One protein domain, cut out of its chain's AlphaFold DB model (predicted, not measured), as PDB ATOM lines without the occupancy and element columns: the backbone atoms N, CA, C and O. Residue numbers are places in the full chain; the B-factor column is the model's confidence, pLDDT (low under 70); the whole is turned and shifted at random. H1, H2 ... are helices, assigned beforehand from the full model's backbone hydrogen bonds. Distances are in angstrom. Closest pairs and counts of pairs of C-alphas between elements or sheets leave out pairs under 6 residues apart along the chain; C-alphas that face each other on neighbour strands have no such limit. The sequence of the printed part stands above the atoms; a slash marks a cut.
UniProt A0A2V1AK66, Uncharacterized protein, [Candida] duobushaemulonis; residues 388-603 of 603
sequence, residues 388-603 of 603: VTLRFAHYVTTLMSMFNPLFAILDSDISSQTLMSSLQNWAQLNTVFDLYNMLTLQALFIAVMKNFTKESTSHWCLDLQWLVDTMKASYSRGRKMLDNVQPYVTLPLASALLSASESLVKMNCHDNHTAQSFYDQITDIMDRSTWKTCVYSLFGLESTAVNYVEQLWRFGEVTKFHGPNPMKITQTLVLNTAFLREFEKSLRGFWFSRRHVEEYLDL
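AT A GLANCE: This is residues 388 to 603 of the 603 residues of an uncharacterized protein of [Candida] duobushaemulonis (UniProt A0A2V1AK66). A long helix, H4, runs through the middle of a helical body; H5 folds back along it as a hairpin, and H6 packs on it too, the three making an up-and-down bundle in which each helix runs against the one before it. H9 crosses one end of H4, H7 and H8 cover the side of H6 and H9, and on the opposite side H1 packs on H5, with H2 and H3 leading off to one end and the closing stretch with H10 and H11 running past H1. The printed part has 216 residues with eleven named helices, H1 to H11 in order, and no named strand; the class is all helix. It is compact, with a radius of gyration of the C-alphas of 17.8 A, and rounded, spanning 48 by 40 by 30 A.

IN THESE COORDINATES: H4, residues 429 to 452, is the longest helix, 35.8 A from C-alpha 429 at (221.053, 262.393, 259.331) to C-alpha 452 at (239.766, 289.431, 245.222). H5 holds residues 464 to 482 (26.0 A), H6 492 to 506 (21.3 A) and H9 542 to 562 (30.3 A). H7 is residues 515 to 525 and H8 528 to 538. H1, residues 389 to 401, begins at C-alpha 389 (245.874, 273.614, 240.394). H2 is 404 to 410, H3 416 to 426, H10 577 to 581 and H11 594 to 601.

HOW THE PARTS SIT: H4 and H9 are the hubs, touching 3 helices each. H4 and H5, a helical hairpin, touch at a shallow tilt of 28 degrees, opposite ways, closest at the C-alphas of Ile 446 and Val 468, 5.7 A. H4 touches H6 at 18 degrees, shallow, the same way; C-alphas 440 and 501 are closest, 4.7 A. With residues 444 to 452 alone H4 touches H9 at a steep tilt of 45 degrees, closest at C-alphas 449 and 556, 6.1 A. H7 touches H9, with C-alphas 515 and 550 closest, 5.2 A. H8 touches H6, about perpendicular at 78 degrees, with C-alphas 496 and 530 closest, 5.4 A; it touches H9 only at the corner. H1 touches H5 with residues 399 to 400 alone, closest at C-alphas 400 and 471, 6.0 A. H2 and H3 only just touch, only at the corner, with 3 pairs of C-alphas within 8 A. H10 and H11 are each close to H1 but not clearly touching. Packing is only just mostly crossed. Every O i to N i+4 pair is within hydrogen-bond range in each helix but H4, with 18 of 20.

THE WHOLE: The C-alphas of Gln 417 and Asp 602 are the two farthest apart, 50.3 A. The printed part has no cut and ends at the chain's last residue, 603. The links H4 to H5, H9 to H10 and H10 to H11 are long. Residues 567 to 568 pair antiparallel with 574 to 575. Mean pLDDT of the printed part is 88.8; residues 415 to 427 and 509 to 511 are under 70.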
ATOM      1  N   VAL A 388     248.531 273.647 243.920       84.00
ATOM      2  CA  VAL A 388     247.990 272.407 243.364       84.00
ATOM      3  C   VAL A 388     246.756 272.683 242.513       84.00
ATOM      4  O   VAL A 388     245.629 272.416 242.930       84.00
ATOM      5  N   THR A 389     246.962 273.224 241.309       89.44
ATOM      6  CA  THR A 389     245.874 273.614 240.394       89.44
ATOM      7  C   THR A 389     244.897 272.470 240.122       89.44
ATOM      8  O   THR A 389     243.690 272.690 240.150       89.44
ATOM      9  N   LEU A 390     245.390 271.236 239.939       91.25
ATOM     10  CA  LEU A 390     244.542 270.056 239.728       91.25
ATOM     11  C   LEU A 390     243.568 269.817 240.897       91.25
ATOM     12  O   LEU A 390     242.378 269.581 240.685       91.25
ATOM     13  N   ARG A 391     244.055 269.943 242.137       89.19
ATOM     14  CA  ARG A 391     243.240 269.801 243.352       89.19
ATOM     15  C   ARG A 391     242.172 270.887 243.428       89.19
ATOM     16  O   ARG A 391     241.021 270.579 243.716       89.19
ATOM     17  N   PHE A 392     242.536 272.138 243.147       91.50
ATOM     18  CA  PHE A 392     241.585 273.250 243.175       91.50
ATOM     19  C   PHE A 392     240.559 273.189 242.042       91.50
ATOM     20  O   PHE A 392     239.398 273.503 242.279       91.50
ATOM     21  N   ALA A 393     240.930 272.713 240.852       93.69
ATOM     22  CA  ALA A 393     239.981 272.472 239.767       93.69
ATOM     23  C   ALA A 393     238.901 271.461 240.185       93.69
ATOM     24  O   ALA A 393     237.707 271.722 240.034       93.69
ATOM     25  N   HIS A 394     239.306 270.340 240.787       93.50
ATOM     26  CA  HIS A 394     238.381 269.348 241.338       93.50
ATOM     27  C   HIS A 394     237.529 269.908 242.487       93.50
ATOM     28  O   HIS A 394     236.309 269.749 242.492       93.50
ATOM     29  N   TYR A 395     238.152 270.594 243.447       94.06
ATOM     30  CA  TYR A 395     237.461 271.176 244.596       94.06
ATOM     31  C   TYR A 395     236.405 272.213 244.180       94.06
ATOM     32  O   TYR A 395     235.248 272.097 244.581       94.06
ATOM     33  N   VAL A 396     236.776 273.197 243.349       95.38
ATOM     34  CA  VAL A 396     235.877 274.287 242.935       95.38
ATOM     35  C   VAL A 396     234.700 273.729 242.147       95.38
ATOM     36  O   VAL A 396     233.556 274.045 242.460       95.38
ATOM     37  N   THR A 397     234.955 272.854 241.171       95.25
ATOM     38  CA  THR A 397     233.877 272.251 240.371       95.25
ATOM     39  C   THR A 397     232.949 271.387 241.223       95.25
ATOM     40  O   THR A 397     231.738 271.470 241.049       95.25
ATOM     41  N   THR A 398     233.474 270.635 242.196       94.25
ATOM     42  CA  THR A 398     232.649 269.856 243.139       94.25
ATOM     43  C   THR A 398     231.774 270.766 244.000       94.25
ATOM     44  O   THR A 398     230.587 270.497 244.169       94.25
ATOM     45  N   LEU A 399     232.326 271.870 244.507       94.00
ATOM     46  CA  LEU A 399     231.582 272.849 245.302       94.00
ATOM     47  C   LEU A 399     230.521 273.600 244.472       94.00
ATOM     48  O   LEU A 399     229.475 273.962 245.007       94.00
ATOM     49  N   MET A 400     230.746 273.797 243.168       93.81
ATOM     50  CA  MET A 400     229.741 274.345 242.247       93.81
ATOM     51  C   MET A 400     228.595 273.358 242.006       93.81
ATOM     52  O   MET A 400     227.428 273.748 242.067       93.81
ATOM     53  N   SER A 401     228.921 272.087 241.747       91.69
ATOM     54  CA  SER A 401     227.972 271.090 241.240       91.69
ATOM     55  C   SER A 401     227.264 270.261 242.313       91.69
ATOM     56  O   SER A 401     226.303 269.566 242.005       91.69
ATOM     57  N   MET A 402     227.732 270.272 243.565       90.25
ATOM     58  CA  MET A 402     227.266 269.363 244.629       90.25
ATOM     59  C   MET A 402     225.742 269.333 244.849       90.25
ATOM     60  O   MET A 402     225.199 268.292 245.211       90.25
ATOM     61  N   PHE A 403     225.041 270.451 244.636       91.25
ATOM     62  CA  PHE A 403     223.587 270.536 244.794       91.25
ATOM     63  C   PHE A 403     222.821 270.294 243.488       91.25
ATOM     64  O   PHE A 403     221.605 270.111 243.531       91.25
ATOM     65  N   ASN A 404     223.501 270.248 242.338       90.88
ATOM     66  CA  ASN A 404     222.863 270.105 241.030       90.88
ATOM     67  C   ASN A 404     222.004 268.836 240.910       90.88
ATOM     68  O   ASN A 404     220.896 268.950 240.384       90.88
ATOM     69  N   PRO A 405     222.402 267.667 241.452       86.94
ATOM     70  CA  PRO A 405     221.515 266.509 241.480       86.94
ATOM     71  C   PRO A 405     220.193 266.777 242.210       86.94
ATOM     72  O   PRO A 405     219.124 266.426 241.720       86.94
ATOM     73  N   LEU A 406     220.242 267.455 243.360       86.25
ATOM     74  CA  LEU A 406     219.044 267.792 244.134       86.25
ATOM     75  C   LEU A 406     218.190 268.851 243.427       86.25
ATOM     76  O   LEU A 406     216.965 268.779 243.454       86.25
ATOM     77  N   PHE A 407     218.830 269.806 242.759       88.44
ATOM     78  CA  PHE A 407     218.174 270.817 241.936       88.44
ATOM     79  C   PHE A 407     217.426 270.208 240.748       88.44
ATOM     80  O   PHE A 407     216.260 270.535 240.552       88.44
ATOM     81  N   ALA A 408     218.052 269.281 240.021       85.56
ATOM     82  CA  ALA A 408     217.417 268.570 238.915       85.56
ATOM     83  C   ALA A 408     216.169 267.795 239.375       85.56
ATOM     84  O   ALA A 408     215.141 267.810 238.705       85.56
ATOM     85  N   ILE A 409     216.231 267.180 240.562       80.81
ATOM     86  CA  ILE A 409     215.083 266.486 241.154       80.81
ATOM     87  C   ILE A 409     213.972 267.475 241.534       80.81
ATOM     88  O   ILE A 409     212.805 267.231 241.233       80.81
ATOM     89  N   LEU A 410     214.312 268.597 242.172       79.88
ATOM     90  CA  LEU A 410     213.337 269.625 242.558       79.88
ATOM     91  C   LEU A 410     212.620 270.263 241.365       79.88
ATOM     92  O   LEU A 410     211.468 270.663 241.506       79.88
ATOM     93  N   ASP A 411     213.281 270.344 240.212       83.81
ATOM     94  CA  ASP A 411     212.704 270.913 238.992       83.81
ATOM     95  C   ASP A 411     211.750 269.944 238.263       83.81
ATOM     96  O   ASP A 411     211.103 270.339 237.299       83.81
ATOM     97  N   SER A 412     211.634 268.687 238.714       75.38
ATOM     98  CA  SER A 412     210.923 267.603 238.007       75.38
ATOM     99  C   SER A 412     209.506 267.287 238.518       75.38
ATOM    100  O   SER A 412     209.054 266.147 238.438       75.38
ATOM    101  N   ASP A 413     208.800 268.274 239.081       70.25
ATOM    102  CA  ASP A 413     207.454 268.138 239.685       70.25
ATOM    103  C   ASP A 413     207.340 267.098 240.825       70.25
ATOM    104  O   ASP A 413     206.250 266.785 241.318       70.25
ATOM    105  N   ILE A 414     208.467 266.584 241.328       70.94
ATOM    106  CA  ILE A 414     208.500 265.765 242.540       70.94
ATOM    107  C   ILE A 414     208.198 266.671 243.734       70.94
ATOM    108  O   ILE A 414     208.919 267.628 244.011       70.94
ATOM    109  N   SER A 415     207.137 266.352 244.484       68.56
ATOM    110  CA  SER A 415     206.792 267.127 245.681       68.56
ATOM    111  C   SER A 415     207.978 267.207 246.649       68.56
ATOM    112  O   SER A 415     208.647 266.203 246.911       68.56
ATOM    113  N   SER A 416     208.199 268.378 247.257       64.06
ATOM    114  CA  SER A 416     209.247 268.567 248.271       64.06
ATOM    115  C   SER A 416     209.152 267.530 249.390       64.06
ATOM    116  O   SER A 416     210.167 267.068 249.895       64.06
ATOM    117  N   GLN A 417     207.938 267.096 249.740       64.81
ATOM    118  CA  GLN A 417     207.710 266.050 250.733       64.81
ATOM    119  C   GLN A 417     208.179 264.664 250.267       64.81
ATOM    120  O   GLN A 417     208.684 263.896 251.080       64.81
ATOM    121  N   THR A 418     208.070 264.351 248.972       66.25
ATOM    122  CA  THR A 418     208.635 263.123 248.392       66.25
ATOM    123  C   THR A 418     210.153 263.195 248.329       66.25
ATOM    124  O   THR A 418     210.799 262.211 248.659       66.25
ATOM    125  N   LEU A 419     210.743 264.345 247.988       64.56
ATOM    126  CA  LEU A 419     212.195 264.521 248.091       64.56
ATOM    127  C   LEU A 419     212.669 264.394 249.544       64.56
ATOM    128  O   LEU A 419     213.708 263.797 249.795       64.56
ATOM    129  N   MET A 420     211.911 264.908 250.512       61.94
ATOM    130  CA  MET A 420     212.270 264.799 251.925       61.94
ATOM    131  C   MET A 420     212.137 263.384 252.453       61.94
ATOM    132  O   MET A 420     213.067 262.908 253.087       61.94
ATOM    133  N   SER A 421     211.043 262.681 252.162       61.31
ATOM    134  CA  SER A 421     210.931 261.267 252.530       61.31
ATOM    135  C   SER A 421     212.013 260.443 251.838       61.31
ATOM    136  O   SER A 421     212.538 259.498 252.410       61.31
ATOM    137  N   SER A 422     212.404 260.831 250.630       63.34
ATOM    138  CA  SER A 422     213.515 260.240 249.897       63.34
ATOM    139  C   SER A 422     214.858 260.482 250.585       63.34
ATOM    140  O   SER A 422     215.550 259.523 250.901       63.34
ATOM    141  N   LEU A 423     215.191 261.728 250.928       62.72
ATOM    142  CA  LEU A 423     216.382 262.045 251.714       62.72
ATOM    143  C   LEU A 423     216.356 261.331 253.068       62.72
ATOM    144  O   LEU A 423     217.332 260.704 253.413       62.72
ATOM    145  N   GLN A 424     215.242 261.315 253.796       60.28
ATOM    146  CA  GLN A 424     215.120 260.605 255.076       60.28
ATOM    147  C   GLN A 424     215.317 259.091 254.950       60.28
ATOM    148  O   GLN A 424     215.818 258.449 255.869       60.28
ATOM    149  N   ASN A 425     214.908 258.519 253.817       56.94
ATOM    150  CA  ASN A 425     215.035 257.094 253.554       56.94
ATOM    151  C   ASN A 425     216.421 256.715 252.996       56.94
ATOM    152  O   ASN A 425     216.792 255.549 253.105       56.94
ATOM    153  N   TRP A 426     217.156 257.631 252.343       56.75
ATOM    154  CA  TRP A 426     218.383 257.302 251.575       56.75
ATOM    155  C   TRP A 426     219.628 258.038 252.046       56.75
ATOM    156  O   TRP A 426     220.732 257.568 251.801       56.75
ATOM    157  N   ALA A 427     219.452 259.183 252.695       54.81
ATOM    158  CA  ALA A 427     220.476 260.018 253.288       54.81
ATOM    159  C   ALA A 427     220.291 259.979 254.807       54.81
ATOM    160  O   ALA A 427     219.299 260.438 255.371       54.81
ATOM    161  N   GLN A 428     221.272 259.405 255.488       72.44
ATOM    162  CA  GLN A 428     221.302 259.405 256.943       72.44
ATOM    163  C   GLN A 428     221.330 260.843 257.464       72.44
ATOM    164  O   GLN A 428     221.749 261.761 256.752       72.44
ATOM    165  N   LEU A 429     220.963 261.059 258.727       78.19
ATOM    166  CA  LEU A 429     221.053 262.393 259.331       78.19
ATOM    167  C   LEU A 429     222.459 263.000 259.192       78.19
ATOM    168  O   LEU A 429     222.581 264.191 258.919       78.19
ATOM    169  N   ASN A 430     223.511 262.184 259.271       78.56
ATOM    170  CA  ASN A 430     224.872 262.647 258.996       78.56
ATOM    171  C   ASN A 430     225.040 263.171 257.562       78.56
ATOM    172  O   ASN A 430     225.604 264.240 257.385       78.56
ATOM    173  N   THR A 431     224.477 262.511 256.548       80.88
ATOM    174  CA  THR A 431     224.476 263.018 255.163       80.88
ATOM    175  C   THR A 431     223.664 264.306 255.021       80.88
ATOM    176  O   THR A 431     224.052 265.204 254.279       80.88
ATOM    177  N   VAL A 432     222.555 264.446 255.751       85.06
ATOM    178  CA  VAL A 432     221.810 265.714 255.793       85.06
ATOM    179  C   VAL A 432     222.679 266.820 256.401       85.06
ATOM    180  O   VAL A 432     222.739 267.916 255.846       85.06
ATOM    181  N   PHE A 433     223.402 266.548 257.490       88.31
ATOM    182  CA  PHE A 433     224.371 267.492 258.052       88.31
ATOM    183  C   PHE A 433     225.545 267.776 257.118       88.31
ATOM    184  O   PHE A 433     225.992 268.921 257.077       88.31
ATOM    185  N   ASP A 434     225.988 266.806 256.317       89.06
ATOM    186  CA  ASP A 434     226.986 267.022 255.271       89.06
ATOM    187  C   ASP A 434     226.497 268.096 254.281       89.06
ATOM    188  O   ASP A 434     227.263 268.990 253.936       89.06
ATOM    189  N   LEU A 435     225.210 268.116 253.905       91.12
ATOM    190  CA  LEU A 435     224.650 269.178 253.051       91.12
ATOM    191  C   LEU A 435     224.700 270.566 253.709       91.12
ATOM    192  O   LEU A 435     225.068 271.540 253.050       91.12
ATOM    193  N   TYR A 436     224.359 270.672 254.997       94.19
ATOM    194  CA  TYR A 436     224.463 271.938 255.738       94.19
ATOM    195  C   TYR A 436     225.917 272.400 255.865       94.19
ATOM    196  O   TYR A 436     226.216 273.570 255.639       94.19
ATOM    197  N   ASN A 437     226.822 271.473 256.176       93.94
ATOM    198  CA  ASN A 437     228.254 271.726 256.240       93.94
ATOM    199  C   ASN A 437     228.772 272.261 254.899       93.94
ATOM    200  O   ASN A 437     229.453 273.283 254.851       93.94
ATOM    201  N   MET A 438     228.400 271.615 253.797       93.88
ATOM    202  CA  MET A 438     228.809 272.031 252.462       93.88
ATOM    203  C   MET A 438     228.254 273.404 252.068       93.88
ATOM    204  O   MET A 438     228.977 274.198 251.471       93.88
ATOM    205  N   LEU A 439     227.016 273.728 252.459       96.06
ATOM    206  CA  LEU A 439     226.455 275.069 252.276       96.06
ATOM    207  C   LEU A 439     227.304 276.133 253.001       96.06
ATOM    208  O   LEU A 439     227.577 277.199 252.446       96.06
ATOM    209  N   THR A 440     227.765 275.844 254.222       96.44
ATOM    210  CA  THR A 440     228.666 276.730 254.975       96.44
ATOM    211  C   THR A 440     230.052 276.830 254.327       96.44
ATOM    212  O   THR A 440     230.608 277.926 254.273       96.44
ATOM    213  N   LEU A 441     230.600 275.743 253.772       96.00
ATOM    214  CA  LEU A 441     231.866 275.781 253.021       96.00
ATOM    215  C   LEU A 441     231.747 276.602 251.729       96.00
ATOM    216  O   LEU A 441     232.663 277.360 251.409       96.00
ATOM    217  N   GLN A 442     230.612 276.517 251.026       95.81
ATOM    218  CA  GLN A 442     230.314 277.351 249.858       95.81
ATOM    219  C   GLN A 442     230.211 278.832 250.242       95.81
ATOM    220  O   GLN A 442     230.778 279.692 249.571       95.81
ATOM    221  N   ALA A 443     229.552 279.134 251.362       97.06
ATOM    222  CA  ALA A 443     229.492 280.484 251.912       97.06
ATOM    223  C   ALA A 443     230.879 281.031 252.288       97.06
ATOM    224  O   ALA A 443     231.175 282.190 251.999       97.06
ATOM    225  N   LEU A 444     231.742 280.200 252.880       96.56
ATOM    226  CA  LEU A 444     233.113 280.576 253.226       96.56
ATOM    227  C   LEU A 444     233.953 280.837 251.970       96.56
ATOM    228  O   LEU A 444     234.660 281.838 251.913       96.56
ATOM    229  N   PHE A 445     233.812 280.002 250.936       96.56
ATOM    230  CA  PHE A 445     234.429 280.232 249.629       96.56
ATOM    231  C   PHE A 445     234.020 281.586 249.037       96.56
ATOM    232  O   PHE A 445     234.882 282.382 248.669       96.56
ATOM    233  N   ILE A 446     232.715 281.882 249.009       96.62
ATOM    234  CA  ILE A 446     232.183 283.171 248.541       96.62
ATOM    235  C   ILE A 446     232.789 284.330 249.343       96.62
ATOM    236  O   ILE A 446     233.234 285.315 248.756       96.62
ATOM    237  N   ALA A 447     232.808 284.221 250.673       95.31
ATOM    238  CA  ALA A 447     233.313 285.268 251.553       95.31
ATOM    239  C   ALA A 447     234.808 285.547 251.317       95.31
ATOM    240  O   ALA A 447     235.191 286.708 251.194       95.31
ATOM    241  N   VAL A 448     235.636 284.506 251.169       95.31
ATOM    242  CA  VAL A 448     237.065 284.669 250.854       95.31
ATOM    243  C   VAL A 448     237.241 285.293 249.470       95.31
ATOM    244  O   VAL A 448     237.904 286.323 249.348       95.31
ATOM    245  N   MET A 449     236.618 284.723 248.431       95.56
ATOM    246  CA  MET A 449     236.829 285.150 247.041       95.56
ATOM    247  C   MET A 449     236.417 286.603 246.782       95.56
ATOM    248  O   MET A 449     237.084 287.285 246.008       95.56
ATOM    249  N   LYS A 450     235.400 287.128 247.479       93.25
ATOM    250  CA  LYS A 450     235.007 288.549 247.399       93.25
ATOM    251  C   LYS A 450     236.137 289.534 247.719       93.25
ATOM    252  O   LYS A 450     236.097 290.668 247.247       93.25
ATOM    253  N   ASN A 451     237.150 289.138 248.496       92.50
ATOM    254  CA  ASN A 451     238.317 289.991 248.754       92.50
ATOM    255  C   ASN A 451     239.140 290.255 247.481       92.50
ATOM    256  O   ASN A 451     239.851 291.256 247.406       92.50
ATOM    257  N   PHE A 452     239.010 289.392 246.471       92.75
ATOM    258  CA  PHE A 452     239.766 289.431 245.222       92.75
ATOM    259  C   PHE A 452     238.960 289.982 244.037       92.75
ATOM    260  O   PHE A 452     239.502 290.077 242.942       92.75
ATOM    261  N   THR A 453     237.697 290.378 244.242       91.62
ATOM    262  CA  THR A 453     236.801 290.870 243.176       91.62
ATOM    263  C   THR A 453     236.405 292.344 243.326       91.62
ATOM    264  O   THR A 453     235.416 292.790 242.751       91.62
ATOM    265  N   LYS A 454     237.170 293.128 244.102       85.19
ATOM    266  CA  LYS A 454     236.958 294.586 244.233       85.19
ATOM    267  C   LYS A 454     237.148 295.322 242.909       85.19
ATOM    268  O   LYS A 454     236.441 296.283 242.620       85.19
ATOM    269  N   GLU A 455     238.112 294.863 242.122       85.81
ATOM    270  CA  GLU A 455     238.330 295.280 240.743       85.81
ATOM    271  C   GLU A 455     237.710 294.243 239.801       85.81
ATOM    272  O   GLU A 455     237.574 293.069 240.157       85.81
ATOM    273  N   SER A 456     237.336 294.662 238.589       88.88
ATOM    274  CA  SER A 456     236.779 293.737 237.598       88.88
ATOM    275  C   SER A 456     237.793 292.650 237.239       88.88
ATOM    276  O   SER A 456     238.897 292.959 236.798       88.88
ATOM    277  N   THR A 457     237.395 291.383 237.353       94.00
ATOM    278  CA  THR A 457     238.236 290.214 237.034       94.00
ATOM    279  C   THR A 457     237.895 289.581 235.681       94.00
ATOM    280  O   THR A 457     238.473 288.566 235.310       94.00
ATOM    281  N   SER A 458     237.028 290.213 234.879       92.44
ATOM    282  CA  SER A 458     236.588 289.696 233.570       92.44
ATOM    283  C   SER A 458     237.704 289.547 232.528       92.44
ATOM    284  O   SER A 458     237.535 288.858 231.525       92.44
ATOM    285  N   HIS A 459     238.839 290.210 232.749       90.94
ATOM    286  CA  HIS A 459     240.025 290.144 231.897       90.94
ATOM    287  C   HIS A 459     241.020 289.056 232.335       90.94
ATOM    288  O   HIS A 459     242.045 288.862 231.680       90.94
ATOM    289  N   TRP A 460     240.761 288.369 233.450       94.56
ATOM    290  CA  TRP A 460     241.591 287.267 233.924       94.56
ATOM    291  C   TRP A 460     241.246 285.974 233.180       94.56
ATOM    292  O   TRP A 460     240.134 285.791 232.689       94.56
ATOM    293  N   CYS A 461     242.200 285.044 233.125       92.62
ATOM    294  CA  CYS A 461     241.994 283.695 232.605       92.62
ATOM    295  C   CYS A 461     240.877 282.976 233.379       92.62
ATOM    296  O   CYS A 461     240.063 282.250 232.802       92.62
ATOM    297  N   LEU A 462     240.822 283.227 234.687       95.19
ATOM    298  CA  LEU A 462     239.749 282.812 235.569       95.19
ATOM    299  C   LEU A 462     239.057 284.050 236.160       95.19
ATOM    300  O   LEU A 462     239.613 284.750 237.004       95.19
ATOM    301  N   ASP A 463     237.828 284.286 235.711       96.12
ATOM    302  CA  ASP A 463     236.951 285.367 236.163       96.12
ATOM    303  C   ASP A 463     236.366 285.002 237.535       96.12
ATOM    304  O   ASP A 463     235.406 284.229 237.654       96.12
ATOM    305  N   LEU A 464     236.987 285.537 238.591       95.25
ATOM    306  CA  LEU A 464     236.558 285.298 239.966       95.25
ATOM    307  C   LEU A 464     235.204 285.938 240.274       95.25
ATOM    308  O   LEU A 464     234.477 285.408 241.111       95.25
ATOM    309  N   GLN A 465     234.844 287.044 239.620       96.06
ATOM    310  CA  GLN A 465     233.558 287.697 239.843       96.06
ATOM    311  C   GLN A 465     232.427 286.803 239.330       96.06
ATOM    312  O   GLN A 465     231.502 286.496 240.082       96.06
ATOM    313  N   TRP A 466     232.558 286.281 238.106       96.62
ATOM    314  CA  TRP A 466     231.634 285.276 237.574       96.62
ATOM    315  C   TRP A 466     231.550 284.040 238.481       96.62
ATOM    316  O   TRP A 466     230.452 283.543 238.753       96.62
ATOM    317  N   LEU A 467     232.690 283.547 238.976       96.50
ATOM    318  CA  LEU A 467     232.724 282.375 239.851       96.50
ATOM    319  C   LEU A 467     231.994 282.632 241.180       96.50
ATOM    320  O   LEU A 467     231.204 281.795 241.621       96.50
ATOM    321  N   VAL A 468     232.216 283.795 241.802       96.19
ATOM    322  CA  VAL A 468     231.519 284.222 243.024       96.19
ATOM    323  C   VAL A 468     230.015 284.312 242.791       96.19
ATOM    324  O   VAL A 468     229.246 283.791 243.602       96.19
ATOM    325  N   ASP A 469     229.581 284.926 241.692       96.00
ATOM    326  CA  ASP A 469     228.160 285.081 241.376       96.00
ATOM    327  C   ASP A 469     227.484 283.728 241.119       96.00
ATOM    328  O   ASP A 469     226.389 283.468 241.629       96.00
ATOM    329  N   THR A 470     228.177 282.823 240.428       96.00
ATOM    330  CA  THR A 470     227.713 281.452 240.167       96.00
ATOM    331  C   THR A 470     227.569 280.656 241.466       96.00
ATOM    332  O   THR A 470     226.518 280.069 241.736       96.00
ATOM    333  N   MET A 471     228.588 280.693 242.331       96.06
ATOM    334  CA  MET A 471     228.537 280.054 243.650       96.06
ATOM    335  C   MET A 471     227.431 280.640 244.523       96.06
ATOM    336  O   MET A 471     226.727 279.901 245.205       96.06
ATOM    337  N   LYS A 472     227.230 281.960 244.492       96.44
ATOM    338  CA  LYS A 472     226.177 282.636 245.255       96.44
ATOM    339  C   LYS A 472     224.778 282.252 244.771       96.44
ATOM    340  O   LYS A 472     223.873 282.117 245.595       96.44
ATOM    341  N   ALA A 473     224.584 282.054 243.468       95.62
ATOM    342  CA  ALA A 473     223.324 281.560 242.919       95.62
ATOM    343  C   ALA A 473     223.031 280.122 243.382       95.62
ATOM    344  O   ALA A 473     221.935 279.850 243.882       95.62
ATOM    345  N   SER A 474     224.032 279.236 243.297       95.31
ATOM    346  CA  SER A 474     223.957 277.859 243.809       95.31
ATOM    347  C   SER A 474     223.664 277.837 245.318       95.31
ATOM    348  O   SER A 474     222.694 277.206 245.743       95.31
ATOM    349  N   TYR A 475     224.384 278.640 246.111       97.00
ATOM    350  CA  TYR A 475     224.157 278.819 247.548       97.00
ATOM    351  C   TYR A 475     222.721 279.245 247.864       97.00
ATOM    352  O   TYR A 475     222.055 278.614 248.679       97.00
ATOM    353  N   SER A 476     222.215 280.303 247.221       96.19
ATOM    354  CA  SER A 476     220.870 280.830 247.488       96.19
ATOM    355  C   SER A 476     219.789 279.777 247.238       96.19
ATOM    356  O   SER A 476     218.836 279.657 248.012       96.19
ATOM    357  N   ARG A 477     219.947 278.981 246.175       93.56
ATOM    358  CA  ARG A 477     219.030 277.890 245.845       93.56
ATOM    359  C   ARG A 477     219.150 276.725 246.833       93.56
ATOM    360  O   ARG A 477     218.128 276.249 247.326       93.56
ATOM    361  N   GLY A 478     220.376 276.316 247.167       92.69
ATOM    362  CA  GLY A 478     220.665 275.263 248.146       92.69
ATOM    363  C   GLY A 478     220.142 275.610 249.538       92.69
ATOM    364  O   GLY A 478     219.474 274.797 250.171       92.69
ATOM    365  N   ARG A 479     220.335 276.857 249.973       94.69
ATOM    366  CA  ARG A 479     219.790 277.382 251.226       94.69
ATOM    367  C   ARG A 479     218.268 277.317 251.250       94.69
ATOM    368  O   ARG A 479     217.708 276.752 252.182       94.69
ATOM    369  N   LYS A 480     217.597 277.841 250.217       91.06
ATOM    370  CA  LYS A 480     216.128 277.809 250.128       91.06
ATOM    371  C   LYS A 480     215.593 276.379 250.197       91.06
ATOM    372  O   LYS A 480     214.549 276.147 250.799       91.06
ATOM    373  N   MET A 481     216.285 275.421 249.583       87.69
ATOM    374  CA  MET A 481     215.948 274.007 249.720       87.69
ATOM    375  C   MET A 481     216.101 273.553 251.177       87.69
ATOM    376  O   MET A 481     215.127 273.063 251.742       87.69
ATOM    377  N   LEU A 482     217.281 273.740 251.779       88.94
ATOM    378  CA  LEU A 482     217.606 273.268 253.131       88.94
ATOM    379  C   LEU A 482     216.727 273.893 254.228       88.94
ATOM    380  O   LEU A 482     216.321 273.190 255.151       88.94
ATOM    381  N   ASP A 483     216.322 275.156 254.082       88.19
ATOM    382  CA  ASP A 483     215.399 275.836 255.006       88.19
ATOM    383  C   ASP A 483     214.028 275.131 255.117       88.19
ATOM    384  O   ASP A 483     213.328 275.255 256.126       88.19
ATOM    385  N   ASN A 484     213.645 274.349 254.102       83.06
ATOM    386  CA  ASN A 484     212.379 273.615 254.059       83.06
ATOM    387  C   ASN A 484     212.491 272.157 254.550       83.06
ATOM    388  O   ASN A 484     211.496 271.430 254.563       83.06
ATOM    389  N   VAL A 485     213.677 271.718 254.978       79.31
ATOM    390  CA  VAL A 485     213.962 270.321 255.343       79.31
ATOM    391  C   VAL A 485     213.656 270.091 256.828       79.31
ATOM    392  O   VAL A 485     214.544 270.083 257.683       79.31
ATOM    393  N   GLN A 486     212.371 269.934 257.159       77.00
ATOM    394  CA  GLN A 486     211.912 269.628 258.523       77.00
ATOM    395  C   GLN A 486     212.071 268.129 258.862       77.00
ATOM    396  O   GLN A 486     211.870 267.283 257.992       77.00
ATOM    397  N   PRO A 487     212.388 267.770 260.122       78.62
ATOM    398  CA  PRO A 487     212.654 268.667 261.254       78.62
ATOM    399  C   PRO A 487     214.098 269.190 261.311       78.62
ATOM    400  O   PRO A 487     214.443 269.968 262.201       78.62
ATOM    401  N   TYR A 488     214.949 268.761 260.379       84.50
ATOM    402  CA  TYR A 488     216.401 268.921 260.441       84.50
ATOM    403  C   TYR A 488     216.868 270.369 260.554       84.50
ATOM    404  O   TYR A 488     217.757 270.644 261.352       84.50
ATOM    405  N   VAL A 489     216.223 271.298 259.847       86.44
ATOM    406  CA  VAL A 489     216.526 272.738 259.915       86.44
ATOM    407  C   VAL A 489     216.413 273.312 261.335       86.44
ATOM    408  O   VAL A 489     217.081 274.284 261.678       86.44
ATOM    409  N   THR A 490     215.590 272.700 262.193       89.19
ATOM    410  CA  THR A 490     215.392 273.146 263.582       89.19
ATOM    411  C   THR A 490     216.360 272.512 264.574       89.19
ATOM    412  O   THR A 490     216.351 272.874 265.752       89.19
ATOM    413  N   LEU A 491     217.207 271.580 264.124       92.00
ATOM    414  CA  LEU A 491     218.250 271.014 264.968       92.00
ATOM    415  C   LEU A 491     219.312 272.085 265.267       92.00
ATOM    416  O   LEU A 491     219.688 272.833 264.359       92.00
ATOM    417  N   PRO A 492     219.827 272.157 266.511       93.88
ATOM    418  CA  PRO A 492     220.811 273.164 266.904       93.88
ATOM    419  C   PRO A 492     222.002 273.299 265.947       93.88
ATOM    420  O   PRO A 492     222.382 274.419 265.614       93.88
ATOM    421  N   LEU A 493     222.556 272.180 265.459       94.62
ATOM    422  CA  LEU A 493     223.661 272.205 264.499       94.62
ATOM    423  C   LEU A 493     223.273 272.863 263.167       94.62
ATOM    424  O   LEU A 493     223.952 273.786 262.720       94.62
ATOM    425  N   ALA A 494     222.177 272.420 262.549       94.12
ATOM    426  CA  ALA A 494     221.718 272.957 261.269       94.12
ATOM    427  C   ALA A 494     221.411 274.459 261.373       94.12
ATOM    428  O   ALA A 494     221.840 275.242 260.527       94.12
ATOM    429  N   SER A 495     220.747 274.875 262.456       93.62
ATOM    430  CA  SER A 495     220.455 276.286 262.718       93.62
ATOM    431  C   SER A 495     221.727 277.131 262.859       93.62
ATOM    432  O   SER A 495     221.760 278.255 262.355       93.62
ATOM    433  N   ALA A 496     222.768 276.617 263.527       95.12
ATOM    434  CA  ALA A 496     224.045 277.315 263.662       95.12
ATOM    435  C   ALA A 496     224.764 277.449 262.308       95.12
ATOM    436  O   ALA A 496     225.207 278.541 261.956       95.12
ATOM    437  N   LEU A 497     224.814 276.367 261.523       96.50
ATOM    438  CA  LEU A 497     225.443 276.343 260.198       96.50
ATOM    439  C   LEU A 497     224.751 277.294 259.213       96.50
ATOM    440  O   LEU A 497     225.426 278.051 258.513       96.50
ATOM    441  N   LEU A 498     223.413 277.316 259.194       95.56
ATOM    442  CA  LEU A 498     222.635 278.239 258.363       95.56
ATOM    443  C   LEU A 498     222.882 279.702 258.736       95.56
ATOM    444  O   LEU A 498     223.131 280.515 257.841       95.56
ATOM    445  N   SER A 499     222.856 280.014 260.037       94.69
ATOM    446  CA  SER A 499     223.137 281.354 260.568       94.69
ATOM    447  C   SER A 499     224.540 281.825 260.175       94.69
ATOM    448  O   SER A 499     224.696 282.887 259.572       94.69
ATOM    449  N   ALA A 500     225.563 280.997 260.411       95.81
ATOM    450  CA  ALA A 500     226.937 281.317 260.035       95.81
ATOM    451  C   ALA A 500     227.093 281.495 258.520       95.81
ATOM    452  O   ALA A 500     227.696 282.468 258.069       95.81
ATOM    453  N   SER A 501     226.505 280.596 257.722       96.69
ATOM    454  CA  SER A 501     226.564 280.690 256.260       96.69
ATOM    455  C   SER A 501     225.933 281.988 255.739       96.69
ATOM    456  O   SER A 501     226.434 282.577 254.785       96.69
ATOM    457  N   GLU A 502     224.864 282.472 256.385       95.25
ATOM    458  CA  GLU A 502     224.224 283.740 256.027       95.25
ATOM    459  C   GLU A 502     225.153 284.922 256.257       95.25
ATOM    460  O   GLU A 502     225.319 285.773 255.381       95.25
ATOM    461  N   SER A 503     225.758 284.953 257.445       94.69
ATOM    462  CA  SER A 503     226.690 285.990 257.861       94.69
ATOM    463  C   SER A 503     227.901 286.028 256.931       94.69
ATOM    464  O   SER A 503     228.259 287.105 256.466       94.69
ATOM    465  N   LEU A 504     228.454 284.867 256.554       95.38
ATOM    466  CA  LEU A 504     229.543 284.756 255.572       95.38
ATOM    467  C   LEU A 504     229.150 285.343 254.208       95.38
ATOM    468  O   LEU A 504     229.871 286.170 253.651       95.38
ATOM    469  N   VAL A 505     227.983 284.978 253.666       94.75
ATOM    470  CA  VAL A 505     227.544 285.484 252.352       94.75
ATOM    471  C   VAL A 505     227.214 286.980 252.385       94.75
ATOM    472  O   VAL A 505     227.389 287.659 251.368       94.75
ATOM    473  N   LYS A 506     226.761 287.516 253.521       92.00
ATOM    474  CA  LYS A 506     226.467 288.948 253.712       92.00
ATOM    475  C   LYS A 506     227.686 289.786 254.095       92.00
ATOM    476  O   LYS A 506     227.606 291.009 254.021       92.00
ATOM    477  N   MET A 507     228.792 289.153 254.474       88.75
ATOM    478  CA  MET A 507     230.009 289.828 254.903       88.75
ATOM    479  C   MET A 507     230.519 290.778 253.813       88.75
ATOM    480  O   MET A 507     230.749 290.376 252.664       88.75
ATOM    481  N   ASN A 508     230.685 292.046 254.193       78.50
ATOM    482  CA  ASN A 508     231.371 293.051 253.395       78.50
ATOM    483  C   ASN A 508     232.847 293.015 253.793       78.50
ATOM    484  O   ASN A 508     233.204 293.238 254.949       78.50
ATOM    485  N   CYS A 509     233.700 292.665 252.842       66.94
ATOM    486  CA  CYS A 509     235.123 292.507 253.094       66.94
ATOM    487  C   CYS A 509     235.794 293.888 253.147       66.94
ATOM    488  O   CYS A 509     235.963 294.538 252.112       66.94
ATOM    489  N   HIS A 510     236.154 294.343 254.348       59.50
ATOM    490  CA  HIS A 510     236.918 295.572 254.567       59.50
ATOM    491  C   HIS A 510     238.392 295.256 254.334       59.50
ATOM    492  O   HIS A 510     238.922 294.483 255.110       59.50
ATOM    493  N   ASP A 511     239.008 295.769 253.259       63.34
ATOM    494  CA  ASP A 511     240.470 295.832 253.015       63.34
ATOM    495  C   ASP A 511     241.384 294.801 253.708       63.34
ATOM    496  O   ASP A 511     242.480 295.127 254.146       63.34
ATOM    497  N   ASN A 512     240.978 293.527 253.762       71.62
ATOM    498  CA  ASN A 512     241.806 292.493 254.356       71.62
ATOM    499  C   ASN A 512     242.998 292.258 253.444       71.62
ATOM    500  O   ASN A 512     242.845 291.943 252.263       71.62
ATOM    501  N   HIS A 513     244.184 292.404 254.015       77.44
ATOM    502  CA  HIS A 513     245.430 292.175 253.302       77.44
ATOM    503  C   HIS A 513     245.938 290.739 253.475       77.44
ATOM    504  O   HIS A 513     246.825 290.329 252.735       77.44
ATOM    505  N   THR A 514     245.391 289.972 254.430       89.31
ATOM    506  CA  THR A 514     245.860 288.617 254.759       89.31
ATOM    507  C   THR A 514     244.708 287.666 255.093       89.31
ATOM    508  O   THR A 514     243.641 288.095 255.536       89.31
ATOM    509  N   ALA A 515     244.957 286.361 254.955       91.31
ATOM    510  CA  ALA A 515     244.037 285.313 255.400       91.31
ATOM    511  C   ALA A 515     243.727 285.398 256.906       91.31
ATOM    512  O   ALA A 515     242.575 285.230 257.299       91.31
ATOM    513  N   GLN A 516     244.734 285.707 257.734       92.06
ATOM    514  CA  GLN A 516     244.570 285.834 259.184       92.06
ATOM    515  C   GLN A 516     243.647 287.001 259.544       92.06
ATOM    516  O   GLN A 516     242.688 286.802 260.278       92.06
ATOM    517  N   SER A 517     243.870 288.192 258.970       91.50
ATOM    518  CA  SER A 517     243.008 289.350 259.249       91.50
ATOM    519  C   SER A 517     241.556 289.101 258.823       91.50
ATOM    520  O   SER A 517     240.625 289.516 259.506       91.50
ATOM    521  N   PHE A 518     241.351 288.371 257.720       93.25
ATOM    522  CA  PHE A 518     240.016 287.953 257.295       93.25
ATOM    523  C   PHE A 518     239.384 286.939 258.263       93.25
ATOM    524  O   PHE A 518     238.195 287.043 258.564       93.25
ATOM    525  N   TYR A 519     240.161 285.976 258.768       93.69
ATOM    526  CA  TYR A 519     239.685 285.025 259.773       93.69
ATOM    527  C   TYR A 519     239.281 285.737 261.074       93.69
ATOM    528  O   TYR A 519     238.192 285.484 261.587       93.69
ATOM    529  N   ASP A 520     240.090 286.686 261.550       91.94
ATOM    530  CA  ASP A 520     239.773 287.504 262.727       91.94
ATOM    531  C   ASP A 520     238.447 288.264 262.512       91.94
ATOM    532  O   ASP A 520     237.547 288.219 263.353       91.94
ATOM    533  N   GLN A 521     238.242 288.835 261.319       91.69
ATOM    534  CA  GLN A 521     236.989 289.507 260.965       91.69
ATOM    535  C   GLN A 521     235.768 288.563 261.002       91.69
ATOM    536  O   GLN A 521     234.679 288.980 261.405       91.69
ATOM    537  N   ILE A 522     235.913 287.291 260.601       92.12
ATOM    538  CA  ILE A 522     234.838 286.294 260.749       92.12
ATOM    539  C   ILE A 522     234.483 286.125 262.231       92.12
ATOM    540  O   ILE A 522     233.298 286.108 262.578       92.12
ATOM    541  N   THR A 523     235.497 286.012 263.093       89.94
ATOM    542  CA  THR A 523     235.299 285.803 264.533       89.94
ATOM    543  C   THR A 523     234.664 287.003 265.235       89.94
ATOM    544  O   THR A 523     233.924 286.803 266.197       89.94
ATOM    545  N   ASP A 524     234.875 288.216 264.721       88.69
ATOM    546  CA  ASP A 524     234.298 289.450 265.266       88.69
ATOM    547  C   ASP A 524     232.825 289.652 264.877       88.69
ATOM    548  O   ASP A 524     232.031 290.179 265.658       88.69
ATOM    549  N   ILE A 525     232.441 289.256 263.659       88.06
ATOM    550  CA  ILE A 525     231.088 289.501 263.126       88.06
ATOM    551  C   ILE A 525     230.086 288.446 263.608       88.06
ATOM    552  O   ILE A 525     228.882 288.710 263.680       88.06
ATOM    553  N   MET A 526     230.551 287.235 263.911       90.75
ATOM    554  CA  MET A 526     229.680 286.134 264.310       90.75
ATOM    555  C   MET A 526     229.636 285.950 265.818       90.75
ATOM    556  O   MET A 526     230.630 286.092 266.521       90.75
ATOM    557  N   ASP A 527     228.476 285.518 266.313       91.62
ATOM    558  CA  ASP A 527     228.381 285.016 267.677       91.62
ATOM    559  C   ASP A 527     229.404 283.886 267.901       91.62
ATOM    560  O   ASP A 527     229.434 282.888 267.170       91.62
ATOM    561  N   ARG A 528     230.224 284.033 268.949       89.69
ATOM    562  CA  ARG A 528     231.335 283.122 269.250       89.69
ATOM    563  C   ARG A 528     230.872 281.676 269.402       89.69
ATOM    564  O   ARG A 528     231.592 280.764 269.005       89.69
ATOM    565  N   SER A 529     229.685 281.444 269.968       91.19
ATOM    566  CA  SER A 529     229.156 280.086 270.150       91.19
ATOM    567  C   SER A 529     228.741 279.448 268.819       91.19
ATOM    568  O   SER A 529     229.009 278.266 268.580       91.19
ATOM    569  N   THR A 530     228.178 280.249 267.913       93.31
ATOM    570  CA  THR A 530     227.798 279.846 266.556       93.31
ATOM    571  C   THR A 530     229.031 279.529 265.715       93.31
ATOM    572  O   THR A 530     229.110 278.443 265.135       93.31
ATOM    573  N   TRP A 531     230.031 280.419 265.699       94.19
ATOM    574  CA  TRP A 531     231.272 280.180 264.958       94.19
ATOM    575  C   TRP A 531     232.021 278.960 265.494       94.19
ATOM    576  O   TRP A 531     232.381 278.075 264.723       94.19
ATOM    577  N   LYS A 532     232.146 278.826 266.820       93.62
ATOM    578  CA  LYS A 532     232.755 277.650 267.460       93.62
ATOM    579  C   LYS A 532     232.058 276.341 267.071       93.62
ATOM    580  O   LYS A 532     232.726 275.345 266.808       93.62
ATOM    581  N   THR A 533     230.728 276.344 266.988       94.31
ATOM    582  CA  THR A 533     229.949 275.187 266.513       94.31
ATOM    583  C   THR A 533     230.300 274.834 265.067       94.31
ATOM    584  O   THR A 533     230.520 273.663 264.759       94.31
ATOM    585  N   CYS A 534     230.405 275.835 264.189       94.25
ATOM    586  CA  CYS A 534     230.797 275.637 262.793       94.25
ATOM    587  C   CYS A 534     232.224 275.098 262.685       94.25
ATOM    588  O   CYS A 534     232.457 274.135 261.957       94.25
ATOM    589  N   VAL A 535     233.153 275.666 263.460       94.06
ATOM    590  CA  VAL A 535     234.547 275.221 263.520       94.06
ATOM    591  C   VAL A 535     234.629 273.755 263.921       94.06
ATOM    592  O   VAL A 535     235.243 272.968 263.209       94.06
ATOM    593  N   TYR A 536     233.960 273.347 264.999       93.25
ATOM    594  CA  TYR A 536     233.981 271.951 265.439       93.25
ATOM    595  C   TYR A 536     233.298 270.984 264.464       93.25
ATOM    596  O   TYR A 536     233.785 269.866 264.290       93.25
ATOM    597  N   SER A 537     232.211 271.405 263.813       92.56
ATOM    598  CA  SER A 537     231.508 270.587 262.818       92.56
ATOM    599  C   SER A 537     232.349 270.355 261.561       92.56
ATOM    600  O   SER A 537     232.476 269.225 261.098       92.56
ATOM    601  N   LEU A 538     232.935 271.425 261.014       91.25
ATOM    602  CA  LEU A 538     233.612 271.410 259.716       91.25
ATOM    603  C   LEU A 538     235.085 271.037 259.821       91.25
ATOM    604  O   LEU A 538     235.579 270.212 259.053       91.25
ATOM    605  N   PHE A 539     235.784 271.638 260.778       90.38
ATOM    606  CA  PHE A 539     237.246 271.650 260.841       90.38
ATOM    607  C   PHE A 539     237.794 270.930 262.073       90.38
ATOM    608  O   PHE A 539     238.967 270.581 262.108       90.38
ATOM    609  N   GLY A 540     236.962 270.698 263.090       89.69
ATOM    610  CA  GLY A 540     237.338 270.043 264.340       89.69
ATOM    611  C   GLY A 540     238.109 270.943 265.299       89.69
ATOM    612  O   GLY A 540     237.830 270.922 266.494       89.69
ATOM    613  N   LEU A 541     239.011 271.779 264.781       89.12
ATOM    614  CA  LEU A 541     239.768 272.784 265.525       89.12
ATOM    615  C   LEU A 541     239.892 274.085 264.741       89.12
ATOM    616  O   LEU A 541     239.874 274.111 263.510       89.12
ATOM    617  N   GLU A 542     240.119 275.157 265.489       91.44
ATOM    618  CA  GLU A 542     240.356 276.501 264.970       91.44
ATOM    619  C   GLU A 542     241.565 276.568 264.031       91.44
ATOM    620  O   GLU A 542     241.453 277.102 262.934       91.44
ATOM    621  N   SER A 543     242.684 275.927 264.374       89.00
ATOM    622  CA  SER A 543     243.878 275.895 263.511       89.00
ATOM    623  C   SER A 543     243.616 275.274 262.133       89.00
ATOM    624  O   SER A 543     244.200 275.692 261.135       89.00
ATOM    625  N   THR A 544     242.708 274.298 262.055       88.94
ATOM    626  CA  THR A 544     242.305 273.676 260.784       88.94
ATOM    627  C   THR A 544     241.392 274.605 259.985       88.94
ATOM    628  O   THR A 544     241.505 274.666 258.762       88.94
ATOM    629  N   ALA A 545     240.536 275.372 260.665       92.38
ATOM    630  CA  ALA A 545     239.706 276.399 260.042       92.38
ATOM    631  C   ALA A 545     240.559 277.535 259.449       92.38
ATOM    632  O   ALA A 545     240.346 277.916 258.299       92.38
ATOM    633  N   VAL A 546     241.562 278.016 260.193       91.62
ATOM    634  CA  VAL A 546     242.532 279.019 259.720       91.62
ATOM    635  C   VAL A 546     243.271 278.504 258.484       91.62
ATOM    636  O   VAL A 546     243.225 279.145 257.440       91.62
ATOM    637  N   ASN A 547     243.840 277.295 258.544       88.75
ATOM    638  CA  ASN A 547     244.525 276.681 257.399       88.75
ATOM    639  C   ASN A 547     243.602 276.500 256.176       88.75
ATOM    640  O   ASN A 547     244.035 276.628 255.032       88.75
ATOM    641  N   TYR A 548     242.321 276.190 256.381       92.12
ATOM    642  CA  TYR A 548     241.363 276.128 255.277       92.12
ATOM    643  C   TYR A 548     241.160 277.506 254.629       92.12
ATOM    644  O   TYR A 548     241.200 277.622 253.404       92.12
ATOM    645  N   VAL A 549     240.998 278.560 255.436       93.94
ATOM    646  CA  VAL A 549     240.892 279.943 254.948       93.94
ATOM    647  C   VAL A 549     242.163 280.373 254.214       93.94
ATOM    648  O   VAL A 549     242.058 280.942 253.132       93.94
ATOM    649  N   GLU A 550     243.348 280.044 254.727       91.56
ATOM    650  CA  GLU A 550     244.633 280.300 254.062       91.56
ATOM    651  C   GLU A 550     244.728 279.621 252.691       91.56
ATOM    652  O   GLU A 550     245.171 280.236 251.721       91.56
ATOM    653  N   GLN A 551     244.268 278.373 252.570       91.12
ATOM    654  CA  GLN A 551     244.250 277.665 251.289       91.12
ATOM    655  C   GLN A 551     243.335 278.350 250.266       91.12
ATOM    656  O   GLN A 551     243.718 278.503 249.103       91.12
ATOM    657  N   LEU A 552     242.149 278.794 250.687       94.00
ATOM    658  CA  LEU A 552     241.253 279.562 249.824       94.00
ATOM    659  C   LEU A 552     241.844 280.924 249.460       94.00
ATOM    660  O   LEU A 552     241.770 281.339 248.306       94.00
ATOM    661  N   TRP A 553     242.465 281.603 250.422       93.88
ATOM    662  CA  TRP A 553     243.122 282.885 250.201       93.88
ATOM    663  C   TRP A 553     244.227 282.758 249.150       93.88
ATOM    664  O   TRP A 553     244.247 283.508 248.175       93.88
ATOM    665  N   ARG A 554     245.064 281.721 249.271       91.81
ATOM    666  CA  ARG A 554     246.112 281.394 248.299       91.81
ATOM    667  C   ARG A 554     245.551 281.122 246.904       91.81
ATOM    668  O   ARG A 554     246.166 281.521 245.922       91.81
ATOM    669  N   PHE A 555     244.391 280.470 246.785       93.19
ATOM    670  CA  PHE A 555     243.720 280.303 245.489       93.19
ATOM    671  C   PHE A 555     243.349 281.657 244.860       93.19
ATOM    672  O   PHE A 555     243.594 281.862 243.669       93.19
ATOM    673  N   GLY A 556     242.837 282.599 245.657       93.62
ATOM    674  CA  GLY A 556     242.564 283.968 245.209       93.62
ATOM    675  C   GLY A 556     243.829 284.712 244.765       93.62
ATOM    676  O   GLY A 556     243.856 285.288 243.677       93.62
ATOM    677  N   GLU A 557     244.904 284.638 245.555       92.88
ATOM    678  CA  GLU A 557     246.197 285.264 245.241       92.88
ATOM    679  C   GLU A 557     246.823 284.706 243.964       92.88
ATOM    680  O   GLU A 557     247.259 285.475 243.109       92.88
ATOM    681  N   VAL A 558     246.837 283.381 243.801       92.00
ATOM    682  CA  VAL A 558     247.377 282.728 242.600       92.00
ATOM    683  C   VAL A 558     246.561 283.112 241.372       92.00
ATOM    684  O   VAL A 558     247.137 283.431 240.334       92.00
ATOM    685  N   THR A 559     245.233 283.149 241.484       93.12
ATOM    686  CA  THR A 559     244.373 283.566 240.371       93.12
ATOM    687  C   THR A 559     244.664 285.011 239.956       93.12
ATOM    688  O   THR A 559     244.861 285.290 238.773       93.12
ATOM    689  N   LYS A 560     244.790 285.920 240.934       92.94
ATOM    690  CA  LYS A 560     245.171 287.319 240.700       92.94
ATOM    691  C   LYS A 560     246.561 287.447 240.075       92.94
ATOM    692  O   LYS A 560     246.744 288.243 239.160       92.94
ATOM    693  N   PHE A 561     247.531 286.671 240.559       92.25
ATOM    694  CA  PHE A 561     248.902 286.670 240.052       92.25
ATOM    695  C   PHE A 561     248.977 286.213 238.592       92.25
ATOM    696  O   PHE A 561     249.673 286.830 237.787       92.25
ATOM    697  N   HIS A 562     248.245 285.155 238.234       91.44
ATOM    698  CA  HIS A 562     248.174 284.698 236.848       91.44
ATOM    699  C   HIS A 562     247.500 285.738 235.946       91.44
ATOM    700  O   HIS A 562     247.951 285.930 234.814       91.44
ATOM    701  N   GLY A 563     246.465 286.434 236.433       91.88
ATOM    702  CA  GLY A 563     245.737 287.431 235.655       91.88
ATOM    703  C   GLY A 563     245.254 286.812 234.336       91.88
ATOM    704  O   GLY A 563     244.535 285.815 234.381       91.88
ATOM    705  N   PRO A 564     245.649 287.322 233.154       92.06
ATOM    706  CA  PRO A 564     245.262 286.746 231.862       92.06
ATOM    707  C   PRO A 564     246.008 285.446 231.496       92.06
ATOM    708  O   PRO A 564     245.632 284.776 230.536       92.06
ATOM    709  N   ASN A 565     247.072 285.080 232.218       93.00
ATOM    710  CA  ASN A 565     247.904 283.923 231.889       93.00
ATOM    711  C   ASN A 565     247.227 282.593 232.271       93.00
ATOM    712  O   ASN A 565     246.547 282.517 233.295       93.00
ATOM    713  N   PRO A 566     247.462 281.509 231.508       87.56
ATOM    714  CA  PRO A 566     246.837 280.215 231.765       87.56
ATOM    715  C   PRO A 566     247.325 279.565 233.068       87.56
ATOM    716  O   PRO A 566     248.529 279.474 233.321       87.56
ATOM    717  N   MET A 567     246.388 279.031 233.855       91.94
ATOM    718  CA  MET A 567     246.661 278.187 235.024       91.94
ATOM    719  C   MET A 567     246.637 276.708 234.617       91.94
ATOM    720  O   MET A 567     245.580 276.081 234.558       91.94
ATOM    721  N   LYS A 568     247.795 276.134 234.282       91.38
ATOM    722  CA  LYS A 568     247.870 274.763 233.747       91.38
ATOM    723  C   LYS A 568     247.499 273.697 234.788       91.38
ATOM    724  O   LYS A 568     247.917 273.769 235.945       91.38
ATOM    725  N   ILE A 569     246.740 272.698 234.340       87.88
ATOM    726  CA  ILE A 569     246.458 271.439 235.045       87.88
ATOM    727  C   ILE A 569     247.239 270.296 234.386       87.88
ATOM    728  O   ILE A 569     247.861 269.501 235.075       87.88
ATOM    729  N   THR A 570     247.236 270.229 233.056       87.38
ATOM    730  CA  THR A 570     248.127 269.366 232.266       87.38
ATOM    731  C   THR A 570     248.743 270.201 231.140       87.38
ATOM    732  O   THR A 570     248.585 271.425 231.109       87.38
ATOM    733  N   GLN A 571     249.451 269.576 230.194       85.19
ATOM    734  CA  GLN A 571     249.930 270.288 229.000       85.19
ATOM    735  C   GLN A 571     248.783 270.850 228.146       85.19
ATOM    736  O   GLN A 571     248.959 271.862 227.471       85.19
ATOM    737  N   THR A 572     247.615 270.205 228.185       86.19
ATOM    738  CA  THR A 572     246.440 270.553 227.373       86.19
ATOM    739  C   THR A 572     245.301 271.136 228.199       86.19
ATOM    740  O   THR A 572     244.541 271.957 227.691       86.19
ATOM    741  N   LEU A 573     245.179 270.743 229.468       91.31
ATOM    742  CA  LEU A 573     244.101 271.177 230.343       91.31
ATOM    743  C   LEU A 573     244.517 272.413 231.145       91.31
ATOM    744  O   LEU A 573     245.560 272.425 231.801       91.31
ATOM    745  N   VAL A 574     243.672 273.441 231.133       93.31
ATOM    746  CA  VAL A 574     243.897 274.718 231.822       93.31
ATOM    747  C   VAL A 574     242.688 275.031 232.694       93.31
ATOM    748  O   VAL A 574     241.554 274.965 232.230       93.31
ATOM    749  N   LEU A 575     242.933 275.407 233.949       94.12
ATOM    750  CA  LEU A 575     241.910 275.958 234.826       94.12
ATOM    751  C   LEU A 575     241.604 277.393 234.391       94.12
ATOM    752  O   LEU A 575     242.398 278.302 234.615       94.12
ATOM    753  N   ASN A 576     240.460 277.590 233.750       95.00
ATOM    754  CA  ASN A 576     239.988 278.893 233.297       95.00
ATOM    755  C   ASN A 576     238.458 278.981 233.418       95.00
ATOM    756  O   ASN A 576     237.790 278.004 233.774       95.00
ATOM    757  N   THR A 577     237.884 280.146 233.114       96.25
ATOM    758  CA  THR A 577     236.424 280.340 233.167       96.25
ATOM    759  C   THR A 577     235.669 279.374 232.250       96.25
ATOM    760  O   THR A 577     234.598 278.898 232.619       96.25
ATOM    761  N   ALA A 578     236.206 279.066 231.066       95.31
ATOM    762  CA  ALA A 578     235.552 278.164 230.117       95.31
ATOM    763  C   ALA A 578     235.444 276.739 230.679       95.31
ATOM    764  O   ALA A 578     234.356 276.174 230.681       95.31
ATOM    765  N   PHE A 579     236.532 276.225 231.255       95.88
ATOM    766  CA  PHE A 579     236.567 274.940 231.942       95.88
ATOM    767  C   PHE A 579     235.533 274.881 233.074       95.88
ATOM    768  O   PHE A 579     234.769 273.930 233.161       95.88
ATOM    769  N   LEU A 580     235.446 275.912 233.925       96.38
ATOM    770  CA  LEU A 580     234.476 275.910 235.027       96.38
ATOM    771  C   LEU A 580     233.017 275.990 234.556       96.38
ATOM    772  O   LEU A 580     232.137 275.430 235.211       96.38
ATOM    773  N   ARG A 581     232.741 276.651 233.424       95.62
ATOM    774  CA  ARG A 581     231.386 276.734 232.848       95.62
ATOM    775  C   ARG A 581     230.831 275.374 232.438       95.62
ATOM    776  O   ARG A 581     229.622 275.180 232.522       95.62
ATOM    777  N   GLU A 582     231.686 274.420 232.071       94.62
ATOM    778  CA  GLU A 582     231.268 273.041 231.780       94.62
ATOM    779  C   GLU A 582     230.605 272.370 232.996       94.62
ATOM    780  O   GLU A 582     229.738 271.510 232.845       94.62
ATOM    781  N   PHE A 583     230.957 272.805 234.211       93.88
ATOM    782  CA  PHE A 583     230.477 272.218 235.461       93.88
ATOM    783  C   PHE A 583     229.342 272.999 236.128       93.88
ATOM    784  O   PHE A 583     228.798 272.527 237.124       93.88
ATOM    785  N   GLU A 584     228.929 274.147 235.578       91.12
ATOM    786  CA  GLU A 584     227.880 275.000 236.160       91.12
ATOM    787  C   GLU A 584     226.574 274.225 236.398       91.12
ATOM    788  O   GLU A 584     225.974 274.309 237.468       91.12
ATOM    789  N   LYS A 585     226.162 273.426 235.410       88.69
ATOM    790  CA  LYS A 585     224.932 272.617 235.449       88.69
ATOM    791  C   LYS A 585     225.202 271.114 235.495       88.69
ATOM    792  O   LYS A 585     224.263 270.326 235.469       88.69
ATOM    793  N   SER A 586     226.472 270.716 235.554       90.62
ATOM    794  CA  SER A 586     226.855 269.307 235.622       90.62
ATOM    795  C   SER A 586     226.344 268.678 236.916       90.62
ATOM    796  O   SER A 586     226.355 269.311 237.970       90.62
ATOM    797  N   LEU A 587     225.939 267.410 236.861       87.25
ATOM    798  CA  LEU A 587     225.515 266.639 238.036       87.25
ATOM    799  C   LEU A 587     226.691 266.241 238.945       87.25
ATOM    800  O   LEU A 587     226.483 265.725 240.042       87.25
ATOM    801  N   ARG A 588     227.928 266.460 238.490       86.44
ATOM    802  CA  ARG A 588     229.166 266.109 239.193       86.44
ATOM    803  C   ARG A 588     230.282 267.103 238.894       86.44
ATOM    804  O   ARG A 588     230.281 267.735 237.837       86.44
ATOM    805  N   GLY A 589     231.250 267.189 239.801       89.56
ATOM    806  CA  GLY A 589     232.453 267.992 239.609       89.56
ATOM    807  C   GLY A 589     233.413 267.356 238.605       89.56
ATOM    808  O   GLY A 589     233.168 266.276 238.060       89.56
ATOM    809  N   PHE A 590     234.546 268.013 238.385       92.00
ATOM    810  CA  PHE A 590     235.618 267.485 237.557       92.00
ATOM    811  C   PHE A 590     236.272 266.287 238.239       92.00
ATOM    812  O   PHE A 590     236.880 266.427 239.299       92.00
ATOM    813  N   TRP A 591     236.191 265.111 237.626       90.00
ATOM    814  CA  TRP A 591     236.914 263.922 238.071       90.00
ATOM    815  C   TRP A 591     238.096 263.653 237.155       90.00
ATOM    816  O   TRP A 591     237.961 263.655 235.932       90.00
ATOM    817  N   PHE A 592     239.249 263.391 237.760       90.81
ATOM    818  CA  PHE A 592     240.496 263.161 237.050       90.81
ATOM    819  C   PHE A 592     241.038 261.762 237.340       90.81
ATOM    820  O   PHE A 592     240.776 261.173 238.385       90.81
ATOM    821  N   SER A 593     241.786 261.222 236.381       90.81
ATOM    822  CA  SER A 593     242.415 259.900 236.471       90.81
ATOM    823  C   SER A 593     243.867 259.989 236.941       90.81
ATOM    824  O   SER A 593     244.475 261.059 236.902       90.81
ATOM    825  N   ARG A 594     244.460 258.842 237.292       89.88
ATOM    826  CA  ARG A 594     245.888 258.724 237.630       89.88
ATOM    827  C   ARG A 594     246.816 259.315 236.561       89.88
ATOM    828  O   ARG A 594     247.782 259.981 236.904       89.88
ATOM    829  N   ARG A 595     246.457 259.187 235.279       91.12
ATOM    830  CA  ARG A 595     247.188 259.818 234.170       91.12
ATOM    831  C   ARG A 595     247.246 261.345 234.292       91.12
ATOM    832  O   ARG A 595     248.292 261.934 234.067       91.12
ATOM    833  N   HIS A 596     246.144 261.992 234.676       92.94
ATOM    834  CA  HIS A 596     246.139 263.444 234.888       92.94
ATOM    835  C   HIS A 596     247.040 263.842 236.063       92.94
ATOM    836  O   HIS A 596     247.629 264.918 236.041       92.94
ATOM    837  N   VAL A 597     247.152 262.982 237.082       91.50
ATOM    838  CA  VAL A 597     248.068 263.197 238.210       91.50
ATOM    839  C   VAL A 597     249.518 263.143 237.743       91.50
ATOM    840  O   VAL A 597     250.291 264.031 238.081       91.50
ATOM    841  N   GLU A 598     249.873 262.131 236.953       91.06
ATOM    842  CA  GLU A 598     251.216 261.975 236.381       91.06
ATOM    843  C   GLU A 598     251.576 263.179 235.499       91.06
ATOM    844  O   GLU A 598     252.574 263.847 235.759       91.06
ATOM    845  N   GLU A 599     250.694 263.556 234.566       91.12
ATOM    846  CA  GLU A 599     250.884 264.738 233.715       91.12
ATOM    847  C   GLU A 599     251.027 266.037 234.531       91.12
ATOM    848  O   GLU A 599     251.852 266.880 234.190       91.12
ATOM    849  N   TYR A 600     250.259 266.210 235.615       89.94
ATOM    850  CA  TYR A 600     250.353 267.389 236.486       89.94
ATOM    851  C   TYR A 600     251.671 267.446 237.275       89.94
ATOM    852  O   TYR A 600     252.205 268.529 237.531       89.94
ATOM    853  N   LEU A 601     252.199 266.300 237.708       87.94
ATOM    854  CA  LEU A 601     253.461 266.261 238.448       87.94
ATOM    855  C   LEU A 601     254.674 266.522 237.553       87.94
ATOM    856  O   LEU A 601     255.705 266.951 238.074       87.94
ATOM    857  N   ASP A 602     254.548 266.297 236.249       87.25
ATOM    858  CA  ASP A 602     255.598 266.553 235.257       87.25
ATOM    859  C   ASP A 602     255.580 267.990 234.697       87.25
ATOM    860  O   ASP A 602     256.497 268.371 233.967       87.25
ATOM    861  N   LEU A 603     254.572 268.795 235.068       81.88
ATOM    862  CA  LEU A 603     254.572 270.261 234.949       81.88
ATOM    863  C   LEU A 603     255.423 270.909 236.046       81.88
ATOM    864  O   LEU A 603     256.168 271.849 235.690       81.88
TER     865      LEU A 603